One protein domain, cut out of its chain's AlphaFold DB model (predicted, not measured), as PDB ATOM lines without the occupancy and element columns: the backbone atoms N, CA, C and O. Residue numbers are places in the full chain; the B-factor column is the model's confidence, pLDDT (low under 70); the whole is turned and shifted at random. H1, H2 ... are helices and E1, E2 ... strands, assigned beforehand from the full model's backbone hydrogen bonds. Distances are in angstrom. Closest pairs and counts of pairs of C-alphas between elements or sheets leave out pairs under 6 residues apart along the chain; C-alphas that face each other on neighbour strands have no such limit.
ATOM      1  N   ALA A  15     -30.225   2.008 -18.972       82.19
ATOM      2  CA  ALA A  15     -29.108   2.717 -18.370       82.19
ATOM      3  C   ALA A  15     -29.125   2.528 -16.850       82.19
ATOM      4  O   ALA A  15     -30.189   2.511 -16.226       82.19
ATOM      5  N   MET A  16     -27.945   2.440 -16.246       84.81
ATOM      6  CA  MET A  16     -27.770   2.373 -14.801       84.81
ATOM      7  C   MET A  16     -26.738   3.378 -14.303       84.81
ATOM      8  O   MET A  16     -25.883   3.865 -15.038       84.81
ATOM      9  N   TRP A  17     -26.824   3.652 -13.009       86.19
ATOM     10  CA  TRP A  17     -25.836   4.390 -12.241       86.19
ATOM     11  C   TRP A  17     -25.595   3.642 -10.932       86.19
ATOM     12  O   TRP A  17     -26.437   2.862 -10.480       86.19
ATOM     13  N   ILE A  18     -24.437   3.867 -10.328       88.06
ATOM     14  CA  ILE A  18     -24.040   3.226  -9.076       88.06
ATOM     15  C   ILE A  18     -24.004   4.296  -7.996       88.06
ATOM     16  O   ILE A  18     -23.367   5.330  -8.178       88.06
ATOM     17  N   LYS A  19     -24.676   4.043  -6.872       90.19
ATOM     18  CA  LYS A  19     -24.618   4.883  -5.675       90.19
ATOM     19  C   LYS A  19     -23.668   4.258  -4.658       90.19
ATOM     20  O   LYS A  19     -23.819   3.085  -4.330       90.19
ATOM     21  N   PHE A  20     -22.756   5.051  -4.115       88.25
ATOM     22  CA  PHE A  20     -21.883   4.646  -3.019       88.25
ATOM     23  C   PHE A  20     -22.410   5.186  -1.692       88.25
ATOM     24  O   PHE A  20     -22.753   6.363  -1.567       88.25
ATOM     25  N   THR A  21     -22.473   4.318  -0.686       84.06
ATOM     26  CA  THR A  21     -22.852   4.677   0.684       84.06
ATOM     27  C   THR A  21     -21.953   3.941   1.656       84.06
ATOM     28  O   THR A  21     -21.848   2.719   1.585       84.06
ATOM     29  N   SER A  22     -21.330   4.676   2.571       83.31
ATOM     30  CA  SER A  22     -20.481   4.106   3.611       83.31
ATOM     31  C   SER A  22     -20.355   5.069   4.779       83.31
ATOM     32  O   SER A  22     -20.423   6.282   4.588       83.31
ATOM     33  N   VAL A  23     -20.142   4.513   5.968       78.50
ATOM     34  CA  VAL A  23     -19.676   5.272   7.136       78.50
ATOM     35  C   VAL A  23     -18.152   5.391   7.102       78.50
ATOM     36  O   VAL A  23     -17.614   6.456   7.375       78.50
ATOM     37  N   GLN A  24     -17.463   4.314   6.716       78.00
ATOM     38  CA  GLN A  24     -16.004   4.267   6.638       78.00
ATOM     39  C   GLN A  24     -15.501   4.793   5.300       78.00
ATOM     40  O   GLN A  24     -16.117   4.547   4.255       78.00
ATOM     41  N   LYS A  25     -14.355   5.471   5.328       82.81
ATOM     42  CA  LYS A  25     -13.684   5.891   4.104       82.81
ATOM     43  C   LYS A  25     -13.075   4.685   3.395       82.81
ATOM     44  O   LYS A  25     -12.549   3.764   4.010       82.81
ATOM     45  N   PHE A  26     -13.154   4.686   2.076       85.88
ATOM     46  CA  PHE A  26     -12.407   3.752   1.242       85.88
ATOM     47  C   PHE A  26     -12.250   4.328  -0.158       85.88
ATOM     48  O   PHE A  26     -13.016   5.196  -0.587       85.88
ATOM     49  N   ALA A  27     -11.255   3.829  -0.877       90.19
ATOM     50  CA  ALA A  27     -11.138   4.037  -2.307       90.19
ATOM     51  C   ALA A  27     -11.709   2.822  -3.046       90.19
ATOM     52  O   ALA A  27     -11.564   1.680  -2.613       90.19
ATOM     53  N   VAL A  28     -12.375   3.054  -4.169       91.06
ATOM     54  CA  VAL A  28     -12.854   1.992  -5.054       91.06
ATOM     55  C   VAL A  28     -12.416   2.270  -6.477       91.06
ATOM     56  O   VAL A  28     -12.659   3.351  -7.015       91.06
ATOM     57  N   ARG A  29     -11.785   1.278  -7.102       90.75
ATOM     58  CA  ARG A  29     -11.585   1.259  -8.550       90.75
ATOM     59  C   ARG A  29     -12.722   0.480  -9.182       90.75
ATOM     60  O   ARG A  29     -13.035  -0.631  -8.751       90.75
ATOM     61  N   VAL A  30     -13.349   1.078 -10.187       88.12
ATOM     62  CA  VAL A  30     -14.456   0.465 -10.919       88.12
ATOM     63  C   VAL A  30     -13.985   0.183 -12.331       88.12
ATOM     64  O   VAL A  30     -13.566   1.093 -13.042       88.12
ATOM     65  N   TRP A  31     -14.072  -1.078 -12.732       85.19
ATOM     66  CA  TRP A  31     -13.765  -1.526 -14.080       85.19
ATOM     67  C   TRP A  31     -15.052  -1.930 -14.779       85.19
ATOM     68  O   TRP A  31     -15.851  -2.671 -14.210       85.19
ATOM     69  N   VAL A  32     -15.235  -1.489 -16.016       80.19
ATOM     70  CA  VAL A  32     -16.386  -1.838 -16.851       80.19
ATOM     71  C   VAL A  32     -15.851  -2.419 -18.148       80.19
ATOM     72  O   VAL A  32     -15.207  -1.714 -18.920       80.19
ATOM     73  N   GLY A  33     -16.052  -3.722 -18.361       76.56
ATOM     74  CA  GLY A  33     -15.519  -4.408 -19.541       76.56
ATOM     75  C   GLY A  33     -14.000  -4.249 -19.682       76.56
ATOM     76  O   GLY A  33     -13.493  -4.030 -20.773       76.56
ATOM     77  N   GLY A  34     -13.270  -4.260 -18.562       76.00
ATOM     78  CA  GLY A  34     -11.813  -4.099 -18.555       76.00
ATOM     79  C   GLY A  34     -11.299  -2.661 -18.693       76.00
ATOM     80  O   GLY A  34     -10.088  -2.475 -18.675       76.00
ATOM     81  N   VAL A  35     -12.170  -1.654 -18.765       77.31
ATOM     82  CA  VAL A  35     -11.792  -0.231 -18.800       77.31
ATOM     83  C   VAL A  35     -12.035   0.419 -17.441       77.31
ATOM     84  O   VAL A  35     -13.068   0.172 -16.815       77.31
ATOM     85  N   ASN A  36     -11.100   1.240 -16.967       84.06
ATOM     86  CA  ASN A  36     -11.262   1.999 -15.734       84.06
ATOM     87  C   ASN A  36     -12.336   3.084 -15.914       84.06
ATOM     88  O   ASN A  36     -12.247   3.912 -16.817       84.06
ATOM     89  N   ALA A  37     -13.342   3.111 -15.042       82.31
ATOM     90  CA  ALA A  37     -14.469   4.027 -15.190       82.31
ATOM     91  C   ALA A  37     -14.142   5.499 -14.875       82.31
ATOM     92  O   ALA A  37     -14.940   6.374 -15.204       82.31
ATOM     93  N   VAL A  38     -13.009   5.765 -14.218       82.81
ATOM     94  CA  VAL A  38     -12.552   7.113 -13.852       82.81
ATOM     95  C   VAL A  38     -11.532   7.627 -14.863       82.81
ATOM     96  O   VAL A  38     -11.700   8.730 -15.369       82.81
ATOM     97  N   SER A  39     -10.501   6.835 -15.174       79.19
ATOM     98  CA  SER A  39      -9.422   7.259 -16.073       79.19
ATOM     99  C   SER A  39      -9.670   6.951 -17.551       79.19
ATOM    100  O   SER A  39      -8.980   7.510 -18.394       79.19
ATOM    101  N   GLY A  40     -10.603   6.051 -17.884       77.31
ATOM    102  CA  GLY A  40     -10.828   5.586 -19.260       77.31
ATOM    103  C   GLY A  40      -9.751   4.626 -19.787       77.31
ATOM    104  O   GLY A  40      -9.858   4.131 -20.907       77.31
ATOM    105  N   GLU A  41      -8.729   4.316 -18.986       77.06
ATOM    106  CA  GLU A  41      -7.610   3.465 -19.398       77.06
ATOM    107  C   GLU A  41      -7.958   1.968 -19.328       77.06
ATOM    108  O   GLU A  41      -8.698   1.509 -18.451       77.06
ATOM    109  N   SER A  42      -7.389   1.178 -20.242       75.56
ATOM    110  CA  SER A  42      -7.549  -0.279 -20.245       75.56
ATOM    111  C   SER A  42      -6.754  -0.941 -19.116       75.56
ATOM    112  O   SER A  42      -5.606  -0.592 -18.844       75.56
ATOM    113  N   LYS A  43      -7.327  -1.985 -18.506       72.31
ATOM    114  CA  LYS A  43      -6.665  -2.826 -17.499       72.31
ATOM    115  C   LYS A  43      -5.442  -3.562 -18.053       72.31
ATOM    116  O   LYS A  43      -4.547  -3.926 -17.292       72.31
ATOM    117  N   THR A  44      -5.410  -3.818 -19.360       67.12
ATOM    118  CA  THR A  44      -4.306  -4.492 -20.055       67.12
ATOM    119  C   THR A  44      -3.526  -3.493 -20.921       67.12
ATOM    120  O   THR A  44      -4.016  -3.069 -21.972       67.12
ATOM    121  N   PRO A  45      -2.272  -3.162 -20.552       57.84
ATOM    122  CA  PRO A  45      -1.463  -2.173 -21.271       57.84
ATOM    123  C   PRO A  45      -1.197  -2.535 -22.738       57.84
ATOM    124  O   PRO A  45      -1.067  -1.654 -23.573       57.84
ATOM    125  N   ALA A  46      -1.156  -3.831 -23.074       56.78
ATOM    126  CA  ALA A  46      -0.922  -4.308 -24.441       56.78
ATOM    127  C   ALA A  46      -2.069  -3.993 -25.425       56.78
ATOM    128  O   ALA A  46      -1.881  -4.124 -26.631       56.78
ATOM    129  N   LEU A  47      -3.244  -3.610 -24.915       50.88
ATOM    130  CA  LEU A  47      -4.389  -3.147 -25.710       50.88
ATOM    131  C   LEU A  47      -4.514  -1.618 -25.713       50.88
ATOM    132  O   LEU A  47      -5.460  -1.082 -26.276       50.88
ATOM    133  N   SER A  48      -3.587  -0.927 -25.051       50.16
ATOM    134  CA  SER A  48      -3.490   0.529 -25.061       50.16
ATOM    135  C   SER A  48      -2.516   0.911 -26.173       50.16
ATOM    136  O   SER A  48      -1.432   0.329 -26.250       50.16
ATOM    137  N   GLU A  49      -2.871   1.847 -27.056       47.59
ATOM    138  CA  GLU A  49      -1.905   2.305 -28.057       47.59
ATOM    139  C   GLU A  49      -0.647   2.872 -27.358       47.59
ATOM    140  O   GLU A  49      -0.755   3.682 -26.428       47.59
ATOM    141  N   PRO A  50       0.563   2.436 -27.752       40.66
ATOM    142  CA  PRO A  50       1.792   2.839 -27.087       40.66
ATOM    143  C   PRO A  50       2.155   4.267 -27.511       40.66
ATOM    144  O   PRO A  50       2.754   4.467 -28.565       40.66
ATOM    145  N   GLY A  51       1.823   5.276 -26.698       40.03
ATOM    146  CA  GLY A  51       2.256   6.636 -27.035       40.03
ATOM    147  C   GLY A  51       1.982   7.791 -26.076       40.03
ATOM    148  O   GLY A  51       2.781   8.722 -26.075       40.03
ATOM    149  N   LEU A  52       0.926   7.791 -25.257       41.50
ATOM    150  CA  LEU A  52       0.445   9.081 -24.723       41.50
ATOM    151  C   LEU A  52       0.916   9.493 -23.314       41.50
ATOM    152  O   LEU A  52       0.844  10.670 -22.978       41.50
ATOM    153  N   ASN A  53       1.430   8.580 -22.483       43.12
ATOM    154  CA  ASN A  53       1.390   8.783 -21.021       43.12
ATOM    155  C   ASN A  53       2.740   9.017 -20.312       43.12
ATOM    156  O   ASN A  53       2.893   8.725 -19.130       43.12
ATOM    157  N   GLN A  54       3.745   9.549 -21.013       42.09
ATOM    158  CA  GLN A  54       5.069   9.815 -20.415       42.09
ATOM    159  C   GLN A  54       5.173  11.199 -19.742       42.09
ATOM    160  O   GLN A  54       6.137  11.457 -19.028       42.09
ATOM    161  N   TYR A  55       4.186  12.081 -19.959       38.75
ATOM    162  CA  TYR A  55       4.209  13.480 -19.504       38.75
ATOM    163  C   TYR A  55       2.925  13.944 -18.796       38.75
ATOM    164  O   TYR A  55       2.791  15.129 -18.494       38.75
ATOM    165  N   ILE A  56       1.992  13.037 -18.503       43.47
ATOM    166  CA  ILE A  56       0.718  13.370 -17.852       43.47
ATOM    167  C   ILE A  56       0.824  12.984 -16.366       43.47
ATOM    168  O   ILE A  56       1.252  11.865 -16.063       43.47
ATOM    169  N   PRO A  57       0.502  13.881 -15.410       46.22
ATOM    170  CA  PRO A  57       0.417  13.498 -14.002       46.22
ATOM    171  C   PRO A  57      -0.545  12.317 -13.887       46.22
ATOM    172  O   PRO A  57      -1.622  12.385 -14.470       46.22
ATOM    173  N   LYS A  58      -0.141  11.245 -13.181       55.50
ATOM    174  CA  LYS A  58      -0.933  10.010 -13.023       55.50
ATOM    175  C   LYS A  58      -2.406  10.368 -12.825       55.50
ATOM    176  O   LYS A  58      -2.767  10.878 -11.763       55.50
ATOM    177  N   SER A  59      -3.208  10.153 -13.867       69.50
ATOM    178  CA  SER A  59      -4.629  10.470 -13.832       69.50
ATOM    179  C   SER A  59      -5.261   9.643 -12.718       69.50
ATOM    180  O   SER A  59      -4.913   8.476 -12.522       69.50
ATOM    181  N   GLN A  60      -6.125  10.267 -11.923       80.25
ATOM    182  CA  GLN A  60      -6.825   9.577 -10.849       80.25
ATOM    183  C   GLN A  60      -7.656   8.429 -11.446       80.25
ATOM    184  O   GLN A  60      -8.427   8.644 -12.373       80.25
ATOM    185  N   ASP A  61      -7.518   7.219 -10.898       86.44
ATOM    186  CA  ASP A  61      -8.144   5.998 -11.430       86.44
ATOM    187  C   ASP A  61      -9.126   5.335 -10.442       86.44
ATOM    188  O   ASP A  61      -9.515   4.178 -10.609       86.44
ATOM    189  N   TYR A  62      -9.521   6.056  -9.389       89.56
ATOM    190  CA  TYR A  62     -10.358   5.565  -8.293       89.56
ATOM    191  C   TYR A  62     -11.344   6.627  -7.791       89.56
ATOM    192  O   TYR A  62     -11.166   7.831  -7.988       89.56
ATOM    193  N   ILE A  63     -12.378   6.167  -7.093       89.62
ATOM    194  CA  ILE A  63     -13.411   6.973  -6.437       89.62
ATOM    195  C   ILE A  63     -13.174   6.919  -4.926       89.62
ATOM    196  O   ILE A  63     -12.979   5.834  -4.381       89.62
ATOM    197  N   VAL A  64     -13.226   8.065  -4.240       90.12
ATOM    198  CA  VAL A  64     -13.163   8.126  -2.768       90.12
ATOM    199  C   VAL A  64     -14.574   8.193  -2.192       90.12
ATOM    200  O   VAL A  64     -15.317   9.142  -2.447       90.12
ATOM    201  N   VAL A  65     -14.935   7.198  -1.390       88.38
ATOM    202  CA  VAL A  65     -16.216   7.108  -0.680       88.38
ATOM    203  C   VAL A  65     -15.977   7.518   0.780       88.38
ATOM    204  O   VAL A  65     -14.983   7.073   1.355       88.38
ATOM    205  N   PRO A  66     -16.843   8.346   1.404       85.25
ATOM    206  CA  PRO A  66     -18.166   8.787   0.941       85.25
ATOM    207  C   PRO A  66     -18.206  10.117   0.165       85.25
ATOM    208  O   PRO A  66     -19.297  10.565  -0.189       85.25
ATOM    209  N   GLN A  67     -17.067  10.769  -0.087       81.94
ATOM    210  CA  GLN A  67     -17.017  12.104  -0.700       81.94
ATOM    211  C   GLN A  67     -17.632  12.136  -2.106       81.94
ATOM    212  O   GLN A  67     -18.353  13.078  -2.432       81.94
ATOM    213  N   GLN A  68     -17.398  11.104  -2.920       84.19
ATOM    214  CA  GLN A  68     -18.047  10.934  -4.216       84.19
ATOM    215  C   GLN A  68     -19.148   9.870  -4.129       84.19
ATOM    216  O   GLN A  68     -18.898   8.689  -3.897       84.19
ATOM    217  N   GLN A  69     -20.391  10.312  -4.320       81.62
ATOM    218  CA  GLN A  69     -21.586   9.535  -3.977       81.62
ATOM    219  C   GLN A  69     -22.130   8.667  -5.113       81.62
ATOM    220  O   GLN A  69     -22.944   7.779  -4.855       81.62
ATOM    221  N   TRP A  70     -21.733   8.918  -6.361       86.94
ATOM    222  CA  TRP A  70     -22.247   8.165  -7.501       86.94
ATOM    223  C   TRP A  70     -21.265   8.052  -8.668       86.94
ATOM    224  O   TRP A  70     -20.344   8.855  -8.820       86.94
ATOM    225  N   LEU A  71     -21.517   7.057  -9.515       86.81
ATOM    226  CA  LEU A  71     -20.895   6.849 -10.819       86.81
ATOM    227  C   LEU A  71     -22.004   6.677 -11.864       86.81
ATOM    228  O   LEU A  71     -22.771   5.715 -11.807       86.81
ATOM    229  N   ASN A  72     -22.086   7.617 -12.807       81.25
ATOM    230  CA  ASN A  72     -23.141   7.654 -13.830       81.25
ATOM    231  C   ASN A  72     -22.707   7.056 -15.175       81.25
ATOM    232  O   ASN A  72     -23.546   6.795 -16.034       81.25
ATOM    233  N   GLY A  73     -21.403   6.893 -15.386       77.31
ATOM    234  CA  GLY A  73     -20.842   6.570 -16.687       77.31
ATOM    235  C   GLY A  73     -19.335   6.762 -16.716       77.31
ATOM    236  O   GLY A  73     -18.725   7.032 -15.684       77.31
ATOM    237  N   ILE A  74     -18.769   6.628 -17.907       74.56
ATOM    238  CA  ILE A  74     -17.337   6.737 -18.185       74.56
ATOM    239  C   ILE A  74     -17.116   8.007 -18.992       74.56
ATOM    240  O   ILE A  74     -17.855   8.248 -19.949       74.56
ATOM    241  N   ALA A  75     -16.148   8.822 -18.587       71.06
ATOM    242  CA  ALA A  75     -15.768  10.021 -19.320       71.06
ATOM    243  C   ALA A  75     -14.721   9.687 -20.396       71.06
ATOM    244  O   ALA A  75     -13.813   8.900 -20.131       71.06
ATOM    245  N   ASP A  76     -14.856  10.271 -21.586       68.38
ATOM    246  CA  ASP A  76     -13.789  10.302 -22.594       68.38
ATOM    247  C   ASP A  76     -12.816  11.475 -22.357       68.38
ATOM    248  O   ASP A  76     -12.995  12.279 -21.435       68.38
ATOM    249  N   GLU A  77     -11.759  11.561 -23.172       65.81
ATOM    250  CA  GLU A  77     -10.732  12.610 -23.077       65.81
ATOM    251  C   GLU A  77     -11.312  14.018 -23.306       65.81
ATOM    252  O   GLU A  77     -10.808  15.006 -22.768       65.81
ATOM    253  N   GLU A  78     -12.417  14.121 -24.049       68.62
ATOM    254  CA  GLU A  78     -13.173  15.352 -24.274       68.62
ATOM    255  C   GLU A  78     -14.181  15.673 -23.154       68.62
ATOM    256  O   GLU A  78     -14.897  16.679 -23.228       68.62
ATOM    257  N   GLY A  79     -14.248  14.846 -22.107       64.75
ATOM    258  CA  GLY A  79     -15.126  15.025 -20.952       64.75
ATOM    259  C   GLY A  79     -16.595  14.671 -21.207       64.75
ATOM    260  O   GLY A  79     -17.463  15.037 -20.406       64.75
ATOM    261  N   ARG A  80     -16.922  13.972 -22.298       69.44
ATOM    262  CA  ARG A  80     -18.268  13.442 -22.547       69.44
ATOM    263  C   ARG A  80     -18.462  12.172 -21.735       69.44
ATOM    264  O   ARG A  80     -17.651  11.255 -21.770       69.44
ATOM    265  N   VAL A  81     -19.582  12.103 -21.024       71.06
ATOM    266  CA  VAL A  81     -19.906  10.958 -20.170       71.06
ATOM    267  C   VAL A  81     -20.821   9.988 -20.911       71.06
ATOM    268  O   VAL A  81     -21.971  10.313 -21.214       71.06
ATOM    269  N   SER A  82     -20.331   8.775 -21.149       75.19
ATOM    270  CA  SER A  82     -21.103   7.652 -21.677       75.19
ATOM    271  C   SER A  82     -21.723   6.854 -20.534       75.19
ATOM    272  O   SER A  82     -21.013   6.321 -19.684       75.19
ATOM    273  N   GLN A  83     -23.055   6.774 -20.499       78.44
ATOM    274  CA  GLN A  83     -23.774   6.034 -19.458       78.44
ATOM    275  C   GLN A  83     -23.487   4.530 -19.508       78.44
ATOM    276  O   GLN A  83     -23.256   3.954 -20.572       78.44
ATOM    277  N   LEU A  84     -23.578   3.881 -18.346       76.81
ATOM    278  CA  LEU A  84     -23.531   2.424 -18.247       76.81
ATOM    279  C   LEU A  84     -24.848   1.850 -18.776       76.81
ATOM    280  O   LEU A  84     -25.873   1.912 -18.102       76.81
ATOM    281  N   VAL A  85     -24.826   1.321 -19.997       75.81
ATOM    282  CA  VAL A  85     -25.996   0.762 -20.687       75.81
ATOM    283  C   VAL A  85     -25.750  -0.713 -20.968       75.81
ATOM    284  O   VAL A  85     -24.638  -1.081 -21.335       75.81
ATOM    285  N   ALA A  86     -26.781  -1.553 -20.848       74.25
ATOM    286  CA  ALA A  86     -26.728  -2.933 -21.333       74.25
ATOM    287  C   ALA A  86     -27.002  -2.989 -22.849       74.25
ATOM    288  O   ALA A  86     -28.165  -2.880 -23.261       74.25
ATOM    289  N   PRO A  87     -25.980  -3.142 -23.713       69.56
ATOM    290  CA  PRO A  87     -26.212  -3.247 -25.145       69.56
ATOM    291  C   PRO A  87     -26.866  -4.598 -25.494       69.56
ATOM    292  O   PRO A  87     -26.715  -5.571 -24.750       69.56
ATOM    293  N   PRO A  88     -27.549  -4.709 -26.649       68.25
ATOM    294  CA  PRO A  88     -27.953  -6.004 -27.178       68.25
ATOM    295  C   PRO A  88     -26.749  -6.937 -27.281       68.25
ATOM    296  O   PRO A  88     -25.680  -6.531 -27.759       68.25
ATOM    297  N   VAL A  89     -26.940  -8.194 -26.889       64.94
ATOM    298  CA  VAL A  89     -25.922  -9.238 -27.042       64.94
ATOM    299  C   VAL A  89     -25.501  -9.310 -28.513       64.94
ATOM    300  O   VAL A  89     -26.343  -9.371 -29.405       64.94
ATOM    301  N   GLY A  90     -24.195  -9.251 -28.777       64.12
ATOM    302  CA  GLY A  90     -23.648  -9.323 -30.137       64.12
ATOM    303  C   GLY A  90     -23.766  -8.044 -30.977       64.12
ATOM    304  O   GLY A  90     -23.293  -8.030 -32.108       64.12
ATOM    305  N   SER A  91     -24.324  -6.950 -30.447       66.31
ATOM    306  CA  SER A  91     -24.446  -5.681 -31.191       66.31
ATOM    307  C   SER A  91     -23.117  -4.964 -31.433       66.31
ATOM    308  O   SER A  91     -23.018  -4.097 -32.298       66.31
ATOM    309  N   GLY A  92     -22.090  -5.309 -30.656       65.06
ATOM    310  CA  GLY A  92     -20.779  -4.690 -30.776       65.06
ATOM    311  C   GLY A  92     -20.703  -3.243 -30.275       65.06
ATOM    312  O   GLY A  92     -19.709  -2.580 -30.553       65.06
ATOM    313  N   TYR A  93     -21.711  -2.771 -29.535       67.25
ATOM    314  CA  TYR A  93     -21.735  -1.446 -28.901       67.25
ATOM    315  C   TYR A  93     -21.193  -1.428 -27.464       67.25
ATOM    316  O   TYR A  93     -21.344  -0.419 -26.779       67.25
ATOM    317  N   SER A  94     -20.590  -2.518 -26.976       65.50
ATOM    318  CA  SER A  94     -20.008  -2.535 -25.630       65.50
ATOM    319  C   SER A  94     -18.893  -1.490 -25.508       65.50
ATOM    320  O   SER A  94     -18.183  -1.207 -26.474       65.50
ATOM    321  N   ILE A  95     -18.736  -0.923 -24.313       63.12
ATOM    322  CA  ILE A  95     -17.646   0.020 -24.031       63.12
ATOM    323  C   ILE A  95     -16.284  -0.667 -24.197       63.12
ATOM    324  O   ILE A  95     -15.384  -0.086 -24.799       63.12
ATOM    325  N   GLU A  96     -16.163  -1.925 -23.750       63.28
ATOM    326  CA  GLU A  96     -14.981  -2.758 -23.997       63.28
ATOM    327  C   GLU A  96     -14.603  -2.729 -25.479       63.28
ATOM    328  O   GLU A  96     -13.449  -2.481 -25.807       63.28
ATOM    329  N   ARG A  97     -15.566  -2.890 -26.392       62.56
ATOM    330  CA  ARG A  97     -15.287  -2.891 -27.829       62.56
ATOM    331  C   ARG A  97     -14.921  -1.526 -28.379       62.56
ATOM    332  O   ARG A  97     -14.090  -1.459 -29.277       62.56
ATOM    333  N   GLN A  98     -15.534  -0.460 -27.875       62.97
ATOM    334  CA  GLN A  98     -15.224   0.898 -28.328       62.97
ATOM    335  C   GLN A  98     -13.788   1.299 -27.980       62.97
ATOM    336  O   GLN A  98     -13.160   2.001 -28.763       62.97
ATOM    337  N   ILE A  99     -13.269   0.820 -26.847       60.53
ATOM    338  CA  ILE A  99     -11.944   1.202 -26.344       60.53
ATOM    339  C   ILE A  99     -10.875   0.160 -26.693       60.53
ATOM    340  O   ILE A  99      -9.788   0.508 -27.131       60.53
ATOM    341  N   THR A 100     -11.175  -1.128 -26.535       55.91
ATOM    342  CA  THR A 100     -10.201  -2.226 -26.697       55.91
ATOM    343  C   THR A 100     -10.363  -3.006 -28.002       55.91
ATOM    344  O   THR A 100      -9.525  -3.844 -28.329       55.91
ATOM    345  N   GLY A 101     -11.458  -2.798 -28.742       54.53
ATOM    346  CA  GLY A 101     -11.806  -3.597 -29.923       54.53
ATOM    347  C   GLY A 101     -12.301  -5.019 -29.615       54.53
ATOM    348  O   GLY A 101     -12.734  -5.722 -30.533       54.53
ATOM    349  N   LEU A 102     -12.280  -5.444 -28.347       54.88
ATOM    350  CA  LEU A 102     -12.673  -6.780 -27.899       54.88
ATOM    351  C   LEU A 102     -14.100  -6.811 -27.335       54.88
ATOM    352  O   LEU A 102     -14.740  -5.789 -27.128       54.88
ATOM    353  N   ASN A 103     -14.642  -8.012 -27.153       52.81
ATOM    354  CA  ASN A 103     -16.022  -8.235 -26.714       52.81
ATOM    355  C   ASN A 103     -16.048  -9.462 -25.789       52.81
ATOM    356  O   ASN A 103     -16.677 -10.479 -26.085       52.81
ATOM    357  N   THR A 104     -15.241  -9.410 -24.736       50.97
ATOM    358  CA  THR A 104     -14.814 -10.576 -23.961       50.97
ATOM    359  C   THR A 104     -15.507 -10.674 -22.606       50.97
ATOM    360  O   THR A 104     -15.607 -11.788 -22.093       50.97
ATOM    361  N   ALA A 105     -16.031  -9.580 -22.035       51.28
ATOM    362  CA  ALA A 105     -16.706  -9.622 -20.736       51.28
ATOM    363  C   ALA A 105     -17.714  -8.476 -20.515       51.28
ATOM    364  O   ALA A 105     -17.368  -7.297 -20.536       51.28
ATOM    365  N   ALA A 106     -18.961  -8.824 -20.180       59.44
ATOM    366  CA  ALA A 106     -19.972  -7.888 -19.674       59.44
ATOM    367  C   ALA A 106     -19.828  -7.683 -18.151       59.44
ATOM    368  O   ALA A 106     -20.813  -7.724 -17.413       59.44
ATOM    369  N   ASP A 107     -18.594  -7.504 -17.678       73.06
ATOM    370  CA  ASP A 107     -18.287  -7.505 -16.251       73.06
ATOM    371  C   ASP A 107     -18.119  -6.076 -15.728       73.06
ATOM    372  O   ASP A 107     -17.356  -5.277 -16.279       73.06
ATOM    373  N   ILE A 108     -18.804  -5.774 -14.622       82.12
ATOM    374  CA  ILE A 108     -18.471  -4.645 -13.753       82.12
ATOM    375  C   ILE A 108     -17.699  -5.215 -12.566       82.12
ATOM    376  O   ILE A 108     -18.217  -6.054 -11.827       82.12
ATOM    377  N   VAL A 109     -16.458  -4.772 -12.381       86.62
ATOM    378  CA  VAL A 109     -15.585  -5.236 -11.298       86.62
ATOM    379  C   VAL A 109     -15.279  -4.078 -10.363       86.62
ATOM    380  O   VAL A 109     -14.797  -3.032 -10.791       86.62
ATOM    381  N   PHE A 110     -15.520  -4.298  -9.075       87.38
ATOM    382  CA  PHE A 110     -15.162  -3.373  -8.008       87.38
ATOM    383  C   PHE A 110     -13.916  -3.890  -7.293       87.38
ATOM    384  O   PHE A 110     -13.916  -4.999  -6.758       87.38
ATOM    385  N   GLU A 111     -12.864  -3.083  -7.265       89.12
ATOM    386  CA  GLU A 111     -11.682  -3.315  -6.437       89.12
ATOM    387  C   GLU A 111     -11.737  -2.333  -5.267       89.12
ATOM    388  O   GLU A 111     -11.638  -1.118  -5.456       89.12
ATOM    389  N   ILE A 112     -11.971  -2.864  -4.068       87.25
ATOM    390  CA  ILE A 112     -12.118  -2.078  -2.842       87.25
ATOM    391  C   ILE A 112     -10.761  -1.956  -2.153       87.25
ATOM    392  O   ILE A 112     -10.102  -2.958  -1.885       87.25
ATOM    393  N   TYR A 113     -10.386  -0.724  -1.831       85.06
ATOM    394  CA  TYR A 113      -9.187  -0.364  -1.089       85.06
ATOM    395  C   TYR A 113      -9.628   0.310   0.213       85.06
ATOM    396  O   TYR A 113      -9.990   1.492   0.193       85.06
ATOM    397  N   PRO A 114      -9.678  -0.424   1.339       80.25
ATOM    398  CA  PRO A 114     -10.086   0.154   2.614       80.25
ATOM    399  C   PRO A 114      -9.155   1.311   2.997       80.25
ATOM    400  O   PRO A 114      -7.956   1.260   2.717       80.25
ATOM    401  N   SER A 115      -9.687   2.360   3.636       68.94
ATOM    402  CA  SER A 115      -8.806   3.330   4.287       68.94
ATOM    403  C   SER A 115      -8.249   2.691   5.551       68.94
ATOM    404  O   SER A 115      -9.014   2.355   6.456       68.94
TER     405      SER A 115
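Overview. This is residues 15 to 115 of the 184 residues of an uncharacterized protein of Glarea lozoyensis (strain ATCC 74030 / MF5533) (UniProt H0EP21). Little of this domain is regular structure: loops join a narrow antiparallel sheet, E2 - E1 - E5, to a small hairpin, E3 and E4, and one short helix, H1, beyond the end of E1, while residues 50 to 57 stick out. The 101 printed residues, mostly strand by class with only 31 in named elements, run E1 E2 E3 E4 H1 E5; the whole is compact, radius of gyration of the C-alphas 14.1 A, spanning 39 by 37 by 23 A.

Along the chain. Find C-alpha 26 at (-12.407, 3.752, 1.242); E1 runs 19.4 A to residue 32. Then come E2, 63 to 65, E3, 73 to 75, E4, 81 to 85, H1, 95 to 100, and E5, 108 to 114, ending at (-10.086, 0.154, 2.614).

Arrangement. Inner strand E1 is the antiparallel neighbour of E5, with N 29 and O 111 within hydrogen-bond range at 2.9 A, and of E2, with which it forms a hairpin, with N 63 and O 28 within range at 2.8 A. E3 and E4 pair at N 82 and O 74, 2.8 A. H1, with every O i to N i+4 pair within hydrogen-bond range, is not on the sheet; the closest C-alphas of E1 and H1, Val 32 and Glu 96, are 7.3 A apart.

Size, cuts and confidence. The printed part has no cut; E1 to E2 is a long link, and 42 residues, among them 44 to 59, have pLDDT under 70.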